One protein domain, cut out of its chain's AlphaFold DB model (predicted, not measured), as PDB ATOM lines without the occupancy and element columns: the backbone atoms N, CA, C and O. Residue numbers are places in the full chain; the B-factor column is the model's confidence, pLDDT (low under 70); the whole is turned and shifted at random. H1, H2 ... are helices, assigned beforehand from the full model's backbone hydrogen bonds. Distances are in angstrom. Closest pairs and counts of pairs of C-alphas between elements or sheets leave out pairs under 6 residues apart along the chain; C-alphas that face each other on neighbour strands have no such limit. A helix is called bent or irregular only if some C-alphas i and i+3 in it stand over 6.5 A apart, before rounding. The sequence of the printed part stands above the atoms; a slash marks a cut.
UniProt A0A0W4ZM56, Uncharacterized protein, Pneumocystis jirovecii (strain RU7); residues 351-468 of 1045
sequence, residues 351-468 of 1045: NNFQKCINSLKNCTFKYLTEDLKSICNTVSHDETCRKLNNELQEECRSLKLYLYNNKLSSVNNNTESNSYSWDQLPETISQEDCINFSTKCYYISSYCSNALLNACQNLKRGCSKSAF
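Overview. This is residues 351 to 468 of the 1045 residues of an uncharacterized protein of Pneumocystis jirovecii (strain RU7) (UniProt A0A0W4ZM56). One long helix, H3, runs like a bar along the length of this elongated model, with the short helices H1 and H2 at its beginning and the hairpin of H4 and H5 crossing it toward its other end. The two groups are apart, and a long unnamed link, residues 406 to 430, leads from H3 to H4. The printed part has 118 residues with five named helices, H1 to H5 in order, and no named strand: all helix, mostly crossed packing. It is loose, with a radius of gyration of the C-alphas of 16.8 A and spans of 52 by 29 by 17 A.

Arrangement. Begin with H1, residues 352 to 362, and H2, residues 370 to 376: they only just touch, with 3 pairs of C-alphas within 8 A, the closest those of Leu 360 and Cys 376 at 5.8 A, about perpendicular at 79 degrees. Next comes the hub, H3, residues 381 to 405. Its residues 381 to 389 alone touch H1, closest at the C-alphas of Cys 356 and Cys 385, 5.9 A, at a steep tilt of 51 degrees. H4, residues 431 to 444, touches residues 392 to 399 of H3 alone, closest at the C-alphas of Cys 396 and Ile 444, 6.8 A. H5, residues 450 to 468, touches H3 closest at the C-alphas of Leu 403 and Ala 455, 6.6 A. H4 and H5 form a helical hairpin at a shallow tilt of 29 degrees, their closest C-alphas being Cys 441 and Cys 456, 5.3 A. Every O i to N i+4 pair is within hydrogen-bond range in H1, H2, H3 and H4, and 13 of 15 in H5.

Along the chain. Find C-alpha 352 at (188.062, 104.888, 160.719), where H1 begins. From C-alpha 381 at (177.338, 97.872, 158.110), H3 runs 36.3 A; H4 runs 19.5 A. H5 runs 28.4 A to C-alpha 468 at (207.161, 98.571, 191.165), and is irregular, with C-alphas 451 and 454 7.5 A apart.

Size, cuts and confidence. The C-alphas farthest apart, those of Val 379 and Asp 423, are 52.3 A apart. The printed part has no cut; the link from H3 to H4 is long. Look for pLDDT under 70 at residues 351 to 352, 445 to 447 and 449 to 451.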
ATOM      1  N   ASN A 351     189.617 106.296 156.259       69.81
ATOM      2  CA  ASN A 351     189.171 106.807 157.553       69.81
ATOM      3  C   ASN A 351     188.631 105.662 158.443       69.81
ATOM      4  O   ASN A 351     188.383 104.546 157.981       69.81
ATOM      5  N   ASN A 352     188.458 105.919 159.743       69.62
ATOM      6  CA  ASN A 352     188.062 104.888 160.719       69.62
ATOM      7  C   ASN A 352     186.738 104.198 160.358       69.62
ATOM      8  O   ASN A 352     186.588 102.990 160.542       69.62
ATOM      9  N   PHE A 353     185.809 104.966 159.791       76.38
ATOM     10  CA  PHE A 353     184.518 104.486 159.320       76.38
ATOM     11  C   PHE A 353     184.667 103.464 158.179       76.38
ATOM     12  O   PHE A 353     184.162 102.349 158.281       76.38
ATOM     13  N   GLN A 354     185.446 103.788 157.144       76.00
ATOM     14  CA  GLN A 354     185.712 102.895 156.009       76.00
ATOM     15  C   GLN A 354     186.429 101.608 156.433       76.00
ATOM     16  O   GLN A 354     186.114 100.521 155.949       76.00
ATOM     17  N   LYS A 355     187.374 101.702 157.373       74.00
ATOM     18  CA  LYS A 355     188.070 100.517 157.888       74.00
ATOM     19  C   LYS A 355     187.145  99.609 158.702       74.00
ATOM     20  O   LYS A 355     187.224  98.389 158.563       74.00
ATOM     21  N   CYS A 356     186.245 100.188 159.500       80.81
ATOM     22  CA  CYS A 356     185.202  99.438 160.199       80.81
ATOM     23  C   CYS A 356     184.335  98.648 159.206       80.81
ATOM     24  O   CYS A 356     184.172  97.439 159.374       80.81
ATOM     25  N   ILE A 357     183.892  99.289 158.119       80.69
ATOM     26  CA  ILE A 357     183.113  98.633 157.058       80.69
ATOM     27  C   ILE A 357     183.891  97.465 156.445       80.69
ATOM     28  O   ILE A 357     183.345  96.376 156.285       80.69
ATOM     29  N   ASN A 358     185.177  97.651 156.138       78.12
ATOM     30  CA  ASN A 358     186.008  96.584 155.572       78.12
ATOM     31  C   ASN A 358     186.198  95.407 156.543       78.12
ATOM     32  O   ASN A 358     186.134  94.249 156.131       78.12
ATOM     33  N   SER A 359     186.371  95.686 157.837       79.44
ATOM     34  CA  SER A 359     186.393  94.649 158.871       79.44
ATOM     35  C   SER A 359     185.076  93.865 158.921       79.44
ATOM     36  O   SER A 359     185.113  92.636 158.972       79.44
ATOM     37  N   LEU A 360     183.924  94.543 158.840       82.00
ATOM     38  CA  LEU A 360     182.605  93.898 158.803       82.00
ATOM     39  C   LEU A 360     182.353  93.104 157.515       82.00
ATOM     40  O   LEU A 360     181.672  92.090 157.547       82.00
ATOM     41  N   LYS A 361     182.944  93.494 156.380       79.56
ATOM     42  CA  LYS A 361     182.870  92.691 155.147       79.56
ATOM     43  C   LYS A 361     183.579  91.337 155.292       79.56
ATOM     44  O   LYS A 361     183.071  90.333 154.809       79.56
ATOM     45  N   ASN A 362     184.728  91.299 155.973       77.06
ATOM     46  CA  ASN A 362     185.519  90.072 156.137       77.06
ATOM     47  C   ASN A 362     185.085  89.225 157.346       77.06
ATOM     48  O   ASN A 362     185.194  88.000 157.312       77.06
ATOM     49  N   CYS A 363     184.635  89.865 158.430       81.88
ATOM     50  CA  CYS A 363     184.061  89.235 159.623       81.88
ATOM     51  C   CYS A 363     184.838  88.038 160.204       81.88
ATOM     52  O   CYS A 363     184.276  87.112 160.798       81.88
ATOM     53  N   THR A 364     186.167  88.069 160.094       79.31
ATOM     54  CA  THR A 364     187.069  87.003 160.563       79.31
ATOM     55  C   THR A 364     187.053  86.822 162.083       79.31
ATOM     56  O   THR A 364     187.457  85.775 162.578       79.31
ATOM     57  N   PHE A 365     186.544  87.812 162.817       81.19
ATOM     58  CA  PHE A 365     186.450  87.870 164.277       81.19
ATOM     59  C   PHE A 365     185.103  87.385 164.839       81.19
ATOM     60  O   PHE A 365     184.944  87.345 166.058       81.19
ATOM     61  N   LYS A 366     184.135  86.992 163.992       86.31
ATOM     62  CA  LYS A 366     182.781  86.576 164.419       86.31
ATOM     63  C   LYS A 366     182.754  85.429 165.435       86.31
ATOM     64  O   LYS A 366     181.739  85.184 166.067       86.31
ATOM     65  N   TYR A 367     183.855  84.693 165.565       85.44
ATOM     66  CA  TYR A 367     183.975  83.578 166.499       85.44
ATOM     67  C   TYR A 367     184.311  84.020 167.932       85.44
ATOM     68  O   TYR A 367     184.231  83.191 168.831       85.44
ATOM     69  N   LEU A 368     184.726  85.274 168.155       84.50
ATOM     70  CA  LEU A 368     185.219  85.725 169.459       84.50
ATOM     71  C   LEU A 368     184.098  85.869 170.492       84.50
ATOM     72  O   LEU A 368     184.285  85.450 171.630       84.50
ATOM     73  N   THR A 369     182.961  86.452 170.106       83.12
ATOM     74  CA  THR A 369     181.771  86.627 170.957       83.12
ATOM     75  C   THR A 369     180.491  86.664 170.133       83.12
ATOM     76  O   THR A 369     180.519  86.988 168.944       83.12
ATOM     77  N   GLU A 370     179.359  86.375 170.779       83.19
ATOM     78  CA  GLU A 370     178.039  86.470 170.145       83.19
ATOM     79  C   GLU A 370     177.689  87.912 169.739       83.19
ATOM     80  O   GLU A 370     177.119  88.104 168.670       83.19
ATOM     81  N   ASP A 371     178.122  88.933 170.489       82.62
ATOM     82  CA  ASP A 371     177.914  90.343 170.113       82.62
ATOM     83  C   ASP A 371     178.582  90.680 168.772       82.62
ATOM     84  O   ASP A 371     177.980  91.280 167.880       82.62
ATOM     85  N   LEU A 372     179.834  90.247 168.596       83.56
ATOM     86  CA  LEU A 372     180.578  90.444 167.353       83.56
ATOM     87  C   LEU A 372     179.966  89.669 166.182       83.56
ATOM     88  O   LEU A 372     179.954  90.157 165.053       83.56
ATOM     89  N   LYS A 373     179.440  88.473 166.448       86.50
ATOM     90  CA  LYS A 373     178.719  87.661 165.466       86.50
ATOM     91  C   LYS A 373     177.400  88.309 165.050       86.50
ATOM     92  O   LYS A 373     177.099  88.327 163.863       86.50
ATOM     93  N   SER A 374     176.648  88.865 165.999       85.69
ATOM     94  CA  SER A 374     175.413  89.608 165.739       85.69
ATOM     95  C   SER A 374     175.684  90.801 164.826       85.69
ATOM     96  O   SER A 374     175.034  90.951 163.795       85.69
ATOM     97  N   ILE A 375     176.726  91.575 165.134       83.62
ATOM     98  CA  ILE A 375     177.149  92.726 164.334       83.62
ATOM     99  C   ILE A 375     177.563  92.328 162.916       83.62
ATOM    100  O   ILE A 375     177.182  92.996 161.958       83.62
ATOM    101  N   CYS A 376     178.278  91.215 162.767       84.19
ATOM    102  CA  CYS A 376     178.622  90.658 161.461       84.19
ATOM    103  C   CYS A 376     177.414  90.263 160.604       84.19
ATOM    104  O   CYS A 376     177.538  90.173 159.388       84.19
ATOM    105  N   ASN A 377     176.268  90.006 161.231       85.00
ATOM    106  CA  ASN A 377     175.040  89.611 160.551       85.00
ATOM    107  C   ASN A 377     174.076  90.797 160.350       85.00
ATOM    108  O   ASN A 377     172.940  90.590 159.924       85.00
ATOM    109  N   THR A 378     174.482  92.025 160.696       82.06
ATOM    110  CA  THR A 378     173.629  93.209 160.529       82.06
ATOM    111  C   THR A 378     173.431  93.557 159.058       82.06
ATOM    112  O   THR A 378     174.335  93.425 158.240       82.06
ATOM    113  N   VAL A 379     172.234  94.049 158.725       76.81
ATOM    114  CA  VAL A 379     171.868  94.401 157.342       76.81
ATOM    115  C   VAL A 379     172.598  95.669 156.868       76.81
ATOM    116  O   VAL A 379     172.927  95.786 155.692       76.81
ATOM    117  N   SER A 380     172.891  96.605 157.782       86.81
ATOM    118  CA  SER A 380     173.562  97.880 157.484       86.81
ATOM    119  C   SER A 380     174.884  98.014 158.246       86.81
ATOM    120  O   SER A 380     174.933  98.447 159.405       86.81
ATOM    121  N   HIS A 381     175.987  97.666 157.577       85.06
ATOM    122  CA  HIS A 381     177.338  97.872 158.110       85.06
ATOM    123  C   HIS A 381     177.660  99.364 158.301       85.06
ATOM    124  O   HIS A 381     178.326  99.727 159.271       85.06
ATOM    125  N   ASP A 382     177.149 100.233 157.424       85.88
ATOM    126  CA  ASP A 382     177.370 101.680 157.492       85.88
ATOM    127  C   ASP A 382     176.760 102.290 158.754       85.88
ATOM    128  O   ASP A 382     177.420 103.029 159.482       85.88
ATOM    129  N   GLU A 383     175.502 101.972 159.054       86.25
ATOM    130  CA  GLU A 383     174.837 102.486 160.252       86.25
ATOM    131  C   GLU A 383     175.525 101.991 161.526       86.25
ATOM    132  O   GLU A 383     175.811 102.778 162.434       86.25
ATOM    133  N   THR A 384     175.889 100.707 161.547       85.56
ATOM    134  CA  THR A 384     176.608 100.090 162.662       85.56
ATOM    135  C   THR A 384     177.950 100.781 162.911       85.56
ATOM    136  O   THR A 384     178.233 101.209 164.032       85.56
ATOM    137  N   CYS A 385     178.761 100.972 161.867       84.88
ATOM    138  CA  CYS A 385     180.046 101.658 161.989       84.88
ATOM    139  C   CYS A 385     179.900 103.132 162.380       84.88
ATOM    140  O   CYS A 385     180.733 103.647 163.129       84.88
ATOM    141  N   ARG A 386     178.838 103.818 161.934       86.00
ATOM    142  CA  ARG A 386     178.563 105.210 162.321       86.00
ATOM    143  C   ARG A 386     178.266 105.314 163.814       86.00
ATOM    144  O   ARG A 386     178.850 106.157 164.493       86.00
ATOM    145  N   LYS A 387     177.418 104.422 164.335       86.00
ATOM    146  CA  LYS A 387     177.085 104.358 165.762       86.00
ATOM    147  C   LYS A 387     178.326 104.094 166.616       86.00
ATOM    148  O   LYS A 387     178.594 104.852 167.543       86.00
ATOM    149  N   LEU A 388     179.124 103.086 166.256       82.56
ATOM    150  CA  LEU A 388     180.357 102.755 166.979       82.56
ATOM    151  C   LEU A 388     181.368 103.913 166.969       82.56
ATOM    152  O   LEU A 388     182.010 104.180 167.984       82.56
ATOM    153  N   ASN A 389     181.493 104.629 165.849       80.06
ATOM    154  CA  ASN A 389     182.385 105.784 165.744       80.06
ATOM    155  C   ASN A 389     181.915 106.982 166.592       80.06
ATOM    156  O   ASN A 389     182.747 107.711 167.131       80.06
ATOM    157  N   ASN A 390     180.604 107.181 166.745       81.75
ATOM    158  CA  ASN A 390     180.059 108.214 167.630       81.75
ATOM    159  C   ASN A 390     180.280 107.862 169.109       81.75
ATOM    160  O   ASN A 390     180.739 108.706 169.874       81.75
ATOM    161  N   GLU A 391     180.030 106.608 169.501       81.00
ATOM    162  CA  GLU A 391     180.298 106.125 170.866       81.00
ATOM    163  C   GLU A 391     181.780 106.272 171.250       81.00
ATOM    164  O   GLU A 391     182.100 106.652 172.375       81.00
ATOM    165  N   LEU A 392     182.692 106.042 170.300       78.88
ATOM    166  CA  LEU A 392     184.125 106.267 170.479       78.88
ATOM    167  C   LEU A 392     184.448 107.720 170.870       78.88
ATOM    168  O   LEU A 392     185.260 107.951 171.766       78.88
ATOM    169  N   GLN A 393     183.807 108.715 170.256       79.31
ATOM    170  CA  GLN A 393     184.067 110.113 170.621       79.31
ATOM    171  C   GLN A 393     183.676 110.432 172.069       79.31
ATOM    172  O   GLN A 393     184.384 111.182 172.744       79.31
ATOM    173  N   GLU A 394     182.602 109.828 172.577       83.00
ATOM    174  CA  GLU A 394     182.221 109.958 173.985       83.00
ATOM    175  C   GLU A 394     183.230 109.272 174.915       83.00
ATOM    176  O   GLU A 394     183.615 109.834 175.944       83.00
ATOM    177  N   GLU A 395     183.753 108.103 174.531       81.88
ATOM    178  CA  GLU A 395     184.817 107.441 175.294       81.88
ATOM    179  C   GLU A 395     186.107 108.272 175.342       81.88
ATOM    180  O   GLU A 395     186.740 108.342 176.398       81.88
ATOM    181  N   CYS A 396     186.472 108.955 174.250       82.06
ATOM    182  CA  CYS A 396     187.591 109.901 174.225       82.06
ATOM    183  C   CYS A 396     187.424 111.009 175.274       82.06
ATOM    184  O   CYS A 396     188.347 111.279 176.049       82.06
ATOM    185  N   ARG A 397     186.240 111.639 175.315       83.94
ATOM    186  CA  ARG A 397     185.919 112.717 176.266       83.94
ATOM    187  C   ARG A 397     185.944 112.208 177.706       83.94
ATOM    188  O   ARG A 397     186.590 112.815 178.561       83.94
ATOM    189  N   SER A 398     185.310 111.063 177.957       86.56
ATOM    190  CA  SER A 398     185.277 110.420 179.274       86.56
ATOM    191  C   SER A 398     186.682 110.064 179.775       86.56
ATOM    192  O   SER A 398     187.039 110.382 180.911       86.56
ATOM    193  N   LEU A 399     187.518 109.473 178.913       86.88
ATOM    194  CA  LEU A 399     188.901 109.133 179.238       86.88
ATOM    195  C   LEU A 399     189.731 110.383 179.552       86.88
ATOM    196  O   LEU A 399     190.457 110.395 180.544       86.88
ATOM    197  N   LYS A 400     189.610 111.448 178.752       86.62
ATOM    198  CA  LYS A 400     190.326 112.710 178.991       86.62
ATOM    199  C   LYS A 400     189.958 113.317 180.342       86.62
ATOM    200  O   LYS A 400     190.853 113.672 181.109       86.62
ATOM    201  N   LEU A 401     188.662 113.385 180.649       88.50
ATOM    202  CA  LEU A 401     188.169 113.902 181.924       88.50
ATOM    203  C   LEU A 401     188.696 113.073 183.101       88.50
ATOM    204  O   LEU A 401     189.175 113.631 184.086       88.50
ATOM    205  N   TYR A 402     188.682 111.743 182.974       89.56
ATOM    206  CA  TYR A 402     189.251 110.849 183.978       89.56
ATOM    207  C   TYR A 402     190.749 111.114 184.204       89.56
ATOM    208  O   TYR A 402     191.185 111.251 185.350       89.56
ATOM    209  N   LEU A 403     191.536 111.210 183.128       90.81
ATOM    210  CA  LEU A 403     192.978 111.461 183.212       90.81
ATOM    211  C   LEU A 403     193.273 112.825 183.849       90.81
ATOM    212  O   LEU A 403     194.189 112.930 184.661       90.81
ATOM    213  N   TYR A 404     192.486 113.852 183.537       90.44
ATOM    214  CA  TYR A 404     192.598 115.165 184.172       90.44
ATOM    215  C   TYR A 404     192.301 115.104 185.677       90.44
ATOM    216  O   TYR A 404     193.141 115.496 186.488       90.44
ATOM    217  N   ASN A 405     191.163 114.518 186.066       90.44
ATOM    218  CA  ASN A 405     190.751 114.401 187.472       90.44
ATOM    219  C   ASN A 405     191.763 113.615 188.322       90.44
ATOM    220  O   ASN A 405     191.925 113.882 189.512       90.44
ATOM    221  N   ASN A 406     192.487 112.679 187.703       88.75
ATOM    222  CA  ASN A 406     193.522 111.879 188.356       88.75
ATOM    223  C   ASN A 406     194.933 112.473 188.252       88.75
ATOM    224  O   ASN A 406     195.902 111.784 188.567       88.75
ATOM    225  N   LYS A 407     195.071 113.741 187.837       90.56
ATOM    226  CA  LYS A 407     196.368 114.424 187.689       90.56
ATOM    227  C   LYS A 407     197.326 113.658 186.768       90.56
ATOM    228  O   LYS A 407     198.508 113.509 187.056       90.56
ATOM    229  N   LEU A 408     196.794 113.141 185.667       91.38
ATOM    230  CA  LEU A 408     197.545 112.526 184.567       91.38
ATOM    231  C   LEU A 408     197.463 113.368 183.291       91.38
ATOM    232  O   LEU A 408     198.176 113.093 182.325       91.38
ATOM    233  N   SER A 409     196.625 114.410 183.287       90.50
ATOM    234  CA  SER A 409     196.572 115.409 182.228       90.50
ATOM    235  C   SER A 409     196.573 116.832 182.780       90.50
ATOM    236  O   SER A 409     195.937 117.098 183.795       90.50
ATOM    237  N   SER A 410     197.255 117.752 182.087       86.75
ATOM    238  CA  SER A 410     197.300 119.180 182.447       86.75
ATOM    239  C   SER A 410     196.036 119.951 182.068       86.75
ATOM    240  O   SER A 410     195.827 121.057 182.553       86.75
ATOM    241  N   VAL A 411     195.204 119.382 181.197       85.19
ATOM    242  CA  VAL A 411     194.053 120.039 180.567       85.19
ATOM    243  C   VAL A 411     192.894 119.054 180.445       85.19
ATOM    244  O   VAL A 411     193.112 117.858 180.246       85.19
ATOM    245  N   ASN A 412     191.660 119.548 180.548       84.00
ATOM    246  CA  ASN A 412     190.433 118.744 180.462       84.00
ATOM    247  C   ASN A 412     189.733 118.821 179.089       84.00
ATOM    248  O   ASN A 412     188.736 118.137 178.877       84.00
ATOM    249  N   ASN A 413     190.238 119.645 178.168       78.88
ATOM    250  CA  ASN A 413     189.674 119.867 176.835       78.88
ATOM    251  C   ASN A 413     190.492 119.134 175.747       78.88
ATOM    252  O   ASN A 413     191.433 118.400 176.047       78.88
ATOM    253  N   ASN A 414     190.161 119.350 174.470       72.31
ATOM    254  CA  ASN A 414     190.816 118.702 173.321       72.31
ATOM    255  C   ASN A 414     192.246 119.205 173.025       72.31
ATOM    256  O   ASN A 414     192.753 118.973 171.927       72.31
ATOM    257  N   THR A 415     192.898 119.896 173.962       80.19
ATOM    258  CA  THR A 415     194.298 120.312 173.815       80.19
ATOM    259  C   THR A 415     195.260 119.222 174.287       80.19
ATOM    260  O   THR A 415     194.923 118.338 175.091       80.19
ATOM    261  N   GLU A 416     196.471 119.260 173.733       79.81
ATOM    262  CA  GLU A 416     197.540 118.338 174.089       79.81
ATOM    263  C   GLU A 416     197.939 118.504 175.553       79.81
ATOM    264  O   GLU A 416     198.115 119.606 176.068       79.81
ATOM    265  N   SER A 417     198.031 117.374 176.250       84.12
ATOM    266  CA  SER A 417     198.507 117.360 177.626       84.12
ATOM    267  C   SER A 417     200.015 117.559 177.672       84.12
ATOM    268  O   SER A 417     200.725 117.056 176.809       84.12
ATOM    269  N   ASN A 418     200.527 118.150 178.746       86.69
ATOM    270  CA  ASN A 418     201.962 118.144 178.999       86.69
ATOM    271  C   ASN A 418     202.431 116.725 179.350       86.69
ATOM    272  O   ASN A 418     201.727 115.975 180.040       86.69
ATOM    273  N   SER A 419     203.635 116.374 178.898       84.94
ATOM    274  CA  SER A 419     204.345 115.189 179.378       84.94
ATOM    275  C   SER A 419     204.825 115.445 180.806       84.94
ATOM    276  O   SER A 419     205.427 116.482 181.085       84.94
ATOM    277  N   TYR A 420     204.515 114.531 181.720       86.44
ATOM    278  CA  TYR A 420     204.891 114.636 183.125       86.44
ATOM    279  C   TYR A 420     206.182 113.888 183.406       86.44
ATOM    280  O   TYR A 420     206.347 112.732 183.006       86.44
ATOM    281  N   SER A 421     207.058 114.537 184.170       80.38
ATOM    282  CA  SER A 421     208.208 113.883 184.776       80.38
ATOM    283  C   SER A 421     207.759 112.896 185.857       80.38
ATOM    284  O   SER A 421     206.645 112.959 186.381       80.38
ATOM    285  N   TRP A 422     208.647 111.981 186.241       80.06
ATOM    286  CA  TRP A 422     208.335 110.928 187.211       80.06
ATOM    287  C   TRP A 422     207.830 111.434 188.572       80.06
ATOM    288  O   TRP A 422     207.027 110.757 189.219       80.06
ATOM    289  N   ASP A 423     208.268 112.620 188.999       78.00
ATOM    290  CA  ASP A 423     207.857 113.246 190.262       78.00
ATOM    291  C   ASP A 423     206.499 113.955 190.154       78.00
ATOM    292  O   ASP A 423     205.786 114.071 191.148       78.00
ATOM    293  N   GLN A 424     206.116 114.384 188.949       83.81
ATOM    294  CA  GLN A 424     204.802 114.972 188.669       83.81
ATOM    295  C   GLN A 424     203.702 113.906 188.567       83.81
ATOM    296  O   GLN A 424     202.520 114.220 188.702       83.81
ATOM    297  N   LEU A 425     204.075 112.641 188.342       87.81
ATOM    298  CA  LEU A 425     203.132 111.527 188.303       87.81
ATOM    299  C   LEU A 425     202.580 111.211 189.703       87.81
ATOM    300  O   LEU A 425     203.361 111.172 190.665       87.81
ATOM    301  N   PRO A 426     201.281 110.867 189.812       83.94
ATOM    302  CA  PRO A 426     200.671 110.442 191.067       83.94
ATOM    303  C   PRO A 426     201.505 109.387 191.808       83.94
ATOM    304  O   PRO A 426     202.051 108.468 191.195       83.94
ATOM    305  N   GLU A 427     201.597 109.512 193.138       72.19
ATOM    306  CA  GLU A 427     202.353 108.572 193.985       72.19
ATOM    307  C   GLU A 427     201.831 107.136 193.854       72.19
ATOM    308  O   GLU A 427     202.618 106.193 193.843       72.19
ATOM    309  N   THR A 428     200.509 106.970 193.749       75.69
ATOM    310  CA  THR A 428     199.851 105.664 193.653       75.69
ATOM    311  C   THR A 428     198.616 105.731 192.760       75.69
ATOM    312  O   THR A 428     197.710 106.537 192.995       75.69
ATOM    313  N   ILE A 429     198.573 104.841 191.768       86.31
ATOM    314  CA  ILE A 429     197.427 104.557 190.898       86.31
ATOM    315  C   ILE A 429     196.946 103.138 191.213       86.31
ATOM    316  O   ILE A 429     197.756 102.236 191.450       86.31
ATOM    317  N   SER A 430     195.631 102.923 191.255       83.94
ATOM    318  CA  SER A 430     195.103 101.598 191.564       83.94
ATOM    319  C   SER A 430     195.405 100.608 190.426       83.94
ATOM    320  O   SER A 430     195.423 100.966 189.251       83.94
ATOM    321  N   GLN A 431     195.612  99.328 190.763       86.31
ATOM    322  CA  GLN A 431     195.823  98.280 189.750       86.31
ATOM    323  C   GLN A 431     194.663  98.205 188.744       86.31
ATOM    324  O   GLN A 431     194.883  97.891 187.582       86.31
ATOM    325  N   GLU A 432     193.438  98.461 189.194       83.75
ATOM    326  CA  GLU A 432     192.250  98.355 188.347       83.75
ATOM    327  C   GLU A 432     192.170  99.517 187.369       83.75
ATOM    328  O   GLU A 432     191.966  99.290 186.180       83.75
ATOM    329  N   ASP A 433     192.466 100.729 187.835       87.69
ATOM    330  CA  ASP A 433     192.595 101.888 186.958       87.69
ATOM    331  C   ASP A 433     193.708 101.669 185.935       87.69
ATOM    332  O   ASP A 433     193.530 101.931 184.749       87.69
ATOM    333  N   CYS A 434     194.842 101.112 186.363       89.56
ATOM    334  CA  CYS A 434     195.920 100.776 185.449       89.56
ATOM    335  C   CYS A 434     195.501  99.757 184.392       89.56
ATOM    336  O   CYS A 434     195.766  99.989 183.217       89.56
ATOM    337  N   ILE A 435     194.825  98.671 184.764       86.56
ATOM    338  CA  ILE A 435     194.349  97.663 183.807       86.56
ATOM    339  C   ILE A 435     193.332  98.276 182.836       86.56
ATOM    340  O   ILE A 435     193.494  98.164 181.620       86.56
ATOM    341  N   ASN A 436     192.314  98.962 183.356       83.25
ATOM    342  CA  ASN A 436     191.197  99.470 182.563       83.25
ATOM    343  C   ASN A 436     191.612 100.639 181.666       83.25
ATOM    344  O   ASN A 436     191.332 100.646 180.465       83.25
ATOM    345  N   PHE A 437     192.300 101.633 182.230       86.25
ATOM    346  CA  PHE A 437     192.635 102.849 181.506       86.25
ATOM    347  C   PHE A 437     193.911 102.719 180.681       86.25
ATOM    348  O   PHE A 437     193.983 103.370 179.647       86.25
ATOM    349  N   SER A 438     194.885 101.865 181.039       83.12
ATOM    350  CA  SER A 438     196.039 101.634 180.144       83.12
ATOM    351  C   SER A 438     195.606 100.887 178.890       83.12
ATOM    352  O   SER A 438     196.079 101.202 177.802       83.12
ATOM    353  N   THR A 439     194.654  99.959 179.038       78.12
ATOM    354  CA  THR A 439     193.977  99.301 177.918       78.12
ATOM    355  C   THR A 439     193.297 100.352 177.041       78.12
ATOM    356  O   THR A 439     193.690 100.497 175.887       78.12
ATOM    357  N   LYS A 440     192.390 101.172 177.598       80.44
ATOM    358  CA  LYS A 440     191.750 102.300 176.883       80.44
ATOM    359  C   LYS A 440     192.758 103.222 176.199       80.44
ATOM    360  O   LYS A 440     192.619 103.537 175.026       80.44
ATOM    361  N   CYS A 441     193.809 103.615 176.900       82.44
ATOM    362  CA  CYS A 441     194.848 104.466 176.350       82.44
ATOM    363  C   CYS A 441     195.590 103.828 175.181       82.44
ATOM    364  O   CYS A 441     195.910 104.530 174.237       82.44
ATOM    365  N   TYR A 442     195.846 102.522 175.204       75.44
ATOM    366  CA  TYR A 442     196.539 101.863 174.103       75.44
ATOM    367  C   TYR A 442     195.722 101.888 172.802       75.44
ATOM    368  O   TYR A 442     196.296 102.068 171.733       75.44
ATOM    369  N   TYR A 443     194.398 101.712 172.877       70.94
ATOM    370  CA  TYR A 443     193.574 101.560 171.676       70.94
ATOM    371  C   TYR A 443     192.775 102.803 171.277       70.94
ATOM    372  O   TYR A 443     192.461 102.945 170.102       70.94
ATOM    373  N   ILE A 444     192.440 103.701 172.211       72.94
ATOM    374  CA  ILE A 444     191.652 104.912 171.926       72.94
ATOM    375  C   ILE A 444     192.564 106.105 171.601       72.94
ATOM    376  O   ILE A 444     192.180 106.961 170.808       72.94
ATOM    377  N   SER A 445     193.785 106.181 172.156       69.00
ATOM    378  CA  SER A 445     194.620 107.390 172.024       69.00
ATOM    379  C   SER A 445     194.997 107.729 170.584       69.00
ATOM    380  O   SER A 445     195.229 108.891 170.293       69.00
ATOM    381  N   SER A 446     195.071 106.738 169.691       66.12
ATOM    382  CA  SER A 446     195.339 106.948 168.263       66.12
ATOM    383  C   SER A 446     194.124 107.464 167.480       66.12
ATOM    384  O   SER A 446     194.265 107.847 166.322       66.12
ATOM    385  N   TYR A 447     192.931 107.427 168.081       69.94
ATOM    386  CA  TYR A 447     191.659 107.793 167.455       69.94
ATOM    387  C   TYR A 447     191.109 109.118 167.968       69.94
ATOM    388  O   TYR A 447     190.518 109.884 167.206       69.94
ATOM    389  N   CYS A 448     191.295 109.395 169.254       71.44
ATOM    390  CA  CYS A 448     191.152 110.747 169.766       71.44
ATOM    391  C   CYS A 448     192.337 111.560 169.239       71.44
ATOM    392  O   CYS A 448     193.422 111.013 169.086       71.44
ATOM    393  N   SER A 449     192.160 112.847 168.951       64.31
ATOM    394  CA  SER A 449     193.260 113.730 168.535       64.31
ATOM    395  C   SER A 449     194.511 113.598 169.431       64.31
ATOM    396  O   SER A 449     194.426 113.103 170.560       64.31
ATOM    397  N   ASN A 450     195.666 114.119 168.982       63.94
ATOM    398  CA  ASN A 450     196.933 114.144 169.751       63.94
ATOM    399  C   ASN A 450     196.777 114.635 171.213       63.94
ATOM    400  O   ASN A 450     197.614 114.339 172.062       63.94
ATOM    401  N   ALA A 451     195.658 115.299 171.532       69.81
ATOM    402  CA  ALA A 451     195.150 115.619 172.863       69.81
ATOM    403  C   ALA A 451     195.378 114.556 173.959       69.81
ATOM    404  O   ALA A 451     195.601 114.916 175.122       69.81
ATOM    405  N   LEU A 452     195.293 113.258 173.634       79.69
ATOM    406  CA  LEU A 452     195.422 112.172 174.616       79.69
ATOM    407  C   LEU A 452     196.794 111.506 174.683       79.69
ATOM    408  O   LEU A 452     197.040 110.795 175.656       79.69
ATOM    409  N   LEU A 453     197.687 111.738 173.718       82.12
ATOM    410  CA  LEU A 453     198.943 110.990 173.600       82.12
ATOM    411  C   LEU A 453     199.781 111.090 174.885       82.12
ATOM    412  O   LEU A 453     199.993 110.088 175.571       82.12
ATOM    413  N   ASN A 454     200.142 112.310 175.283       85.69
ATOM    414  CA  ASN A 454     200.952 112.548 176.481       85.69
ATOM    415  C   ASN A 454     200.227 112.144 177.773       85.69
ATOM    416  O   ASN A 454     200.852 111.620 178.692       85.69
ATOM    417  N   ALA A 455     198.905 112.328 177.855       89.06
ATOM    418  CA  ALA A 455     198.129 111.936 179.038       89.06
ATOM    419  C   ALA A 455     198.107 110.408 179.225       89.06
ATOM    420  O   ALA A 455     198.217 109.896 180.339       89.06
ATOM    421  N   CYS A 456     198.025 109.667 178.123       87.69
ATOM    422  CA  CYS A 456     198.106 108.215 178.126       87.69
ATOM    423  C   CYS A 456     199.518 107.703 178.424       87.69
ATOM    424  O   CYS A 456     199.670 106.725 179.158       87.69
ATOM    425  N   GLN A 457     200.555 108.383 177.936       85.88
ATOM    426  CA  GLN A 457     201.933 108.097 178.337       85.88
ATOM    427  C   GLN A 457     202.151 108.356 179.833       85.88
ATOM    428  O   GLN A 457     202.735 107.517 180.522       85.88
ATOM    429  N   ASN A 458     201.612 109.456 180.370       89.06
ATOM    430  CA  ASN A 458     201.627 109.744 181.805       89.06
ATOM    431  C   ASN A 458     200.969 108.611 182.603       89.06
ATOM    432  O   ASN A 458     201.550 108.143 183.582       89.06
ATOM    433  N   LEU A 459     199.805 108.118 182.162       90.38
ATOM    434  CA  LEU A 459     199.144 106.973 182.790       90.38
ATOM    435  C   LEU A 459     200.041 105.726 182.793       90.38
ATOM    436  O   LEU A 459     200.264 105.156 183.857       90.38
ATOM    437  N   LYS A 460     200.592 105.316 181.640       87.31
ATOM    438  CA  LYS A 460     201.459 104.122 181.546       87.31
ATOM    439  C   LYS A 460     202.683 104.230 182.464       87.31
ATOM    440  O   LYS A 460     203.018 103.276 183.174       87.31
ATOM    441  N   ARG A 461     203.328 105.403 182.503       86.75
ATOM    442  CA  ARG A 461     204.465 105.672 183.398       86.75
ATOM    443  C   ARG A 461     204.050 105.628 184.867       86.75
ATOM    444  O   ARG A 461     204.729 104.988 185.669       86.75
ATOM    445  N   GLY A 462     202.920 106.239 185.219       90.00
ATOM    446  CA  GLY A 462     202.377 106.220 186.580       90.00
ATOM    447  C   GLY A 462     201.978 104.814 187.037       90.00
ATOM    448  O   GLY A 462     202.197 104.438 188.189       90.00
ATOM    449  N   CYS A 463     201.464 103.996 186.119       90.12
ATOM    450  CA  CYS A 463     201.165 102.591 186.359       90.12
ATOM    451  C   CYS A 463     202.427 101.762 186.564       90.12
ATOM    452  O   CYS A 463     202.474 100.974 187.504       90.12
ATOM    453  N   SER A 464     203.472 102.008 185.769       86.62
ATOM    454  CA  SER A 464     204.780 101.372 185.960       86.62
ATOM    455  C   SER A 464     205.373 101.724 187.325       86.62
ATOM    456  O   SER A 464     205.763 100.837 188.081       86.62
ATOM    457  N   LYS A 465     205.346 103.013 187.700       86.75
ATOM    458  CA  LYS A 465     205.734 103.494 189.037       86.75
ATOM    459  C   LYS A 465     204.970 102.748 190.136       86.75
ATOM    460  O   LYS A 465     205.580 102.196 191.048       86.75
ATOM    461  N   SER A 466     203.647 102.674 190.014       88.44
ATOM    462  CA  SER A 466     202.775 102.017 190.996       88.44
ATOM    463  C   SER A 466     203.009 100.504 191.081       88.44
ATOM    464  O   SER A 466     202.974  99.942 192.172       88.44
ATOM    465  N   ALA A 467     203.277  99.835 189.957       87.31
ATOM    466  CA  ALA A 467     203.557  98.401 189.897       87.31
ATOM    467  C   ALA A 467     204.832  98.033 190.663       87.31
ATOM    468  O   ALA A 467     204.817  97.119 191.490       87.31
ATOM    469  N   PHE A 468     205.906  98.795 190.458       82.56
ATOM    470  CA  PHE A 468     207.161  98.571 191.165       82.56
ATOM    471  C   PHE A 468     207.047  98.817 192.672       82.56
ATOM    472  O   PHE A 468     207.476  97.980 193.472       82.56
TER     473      PHE A 468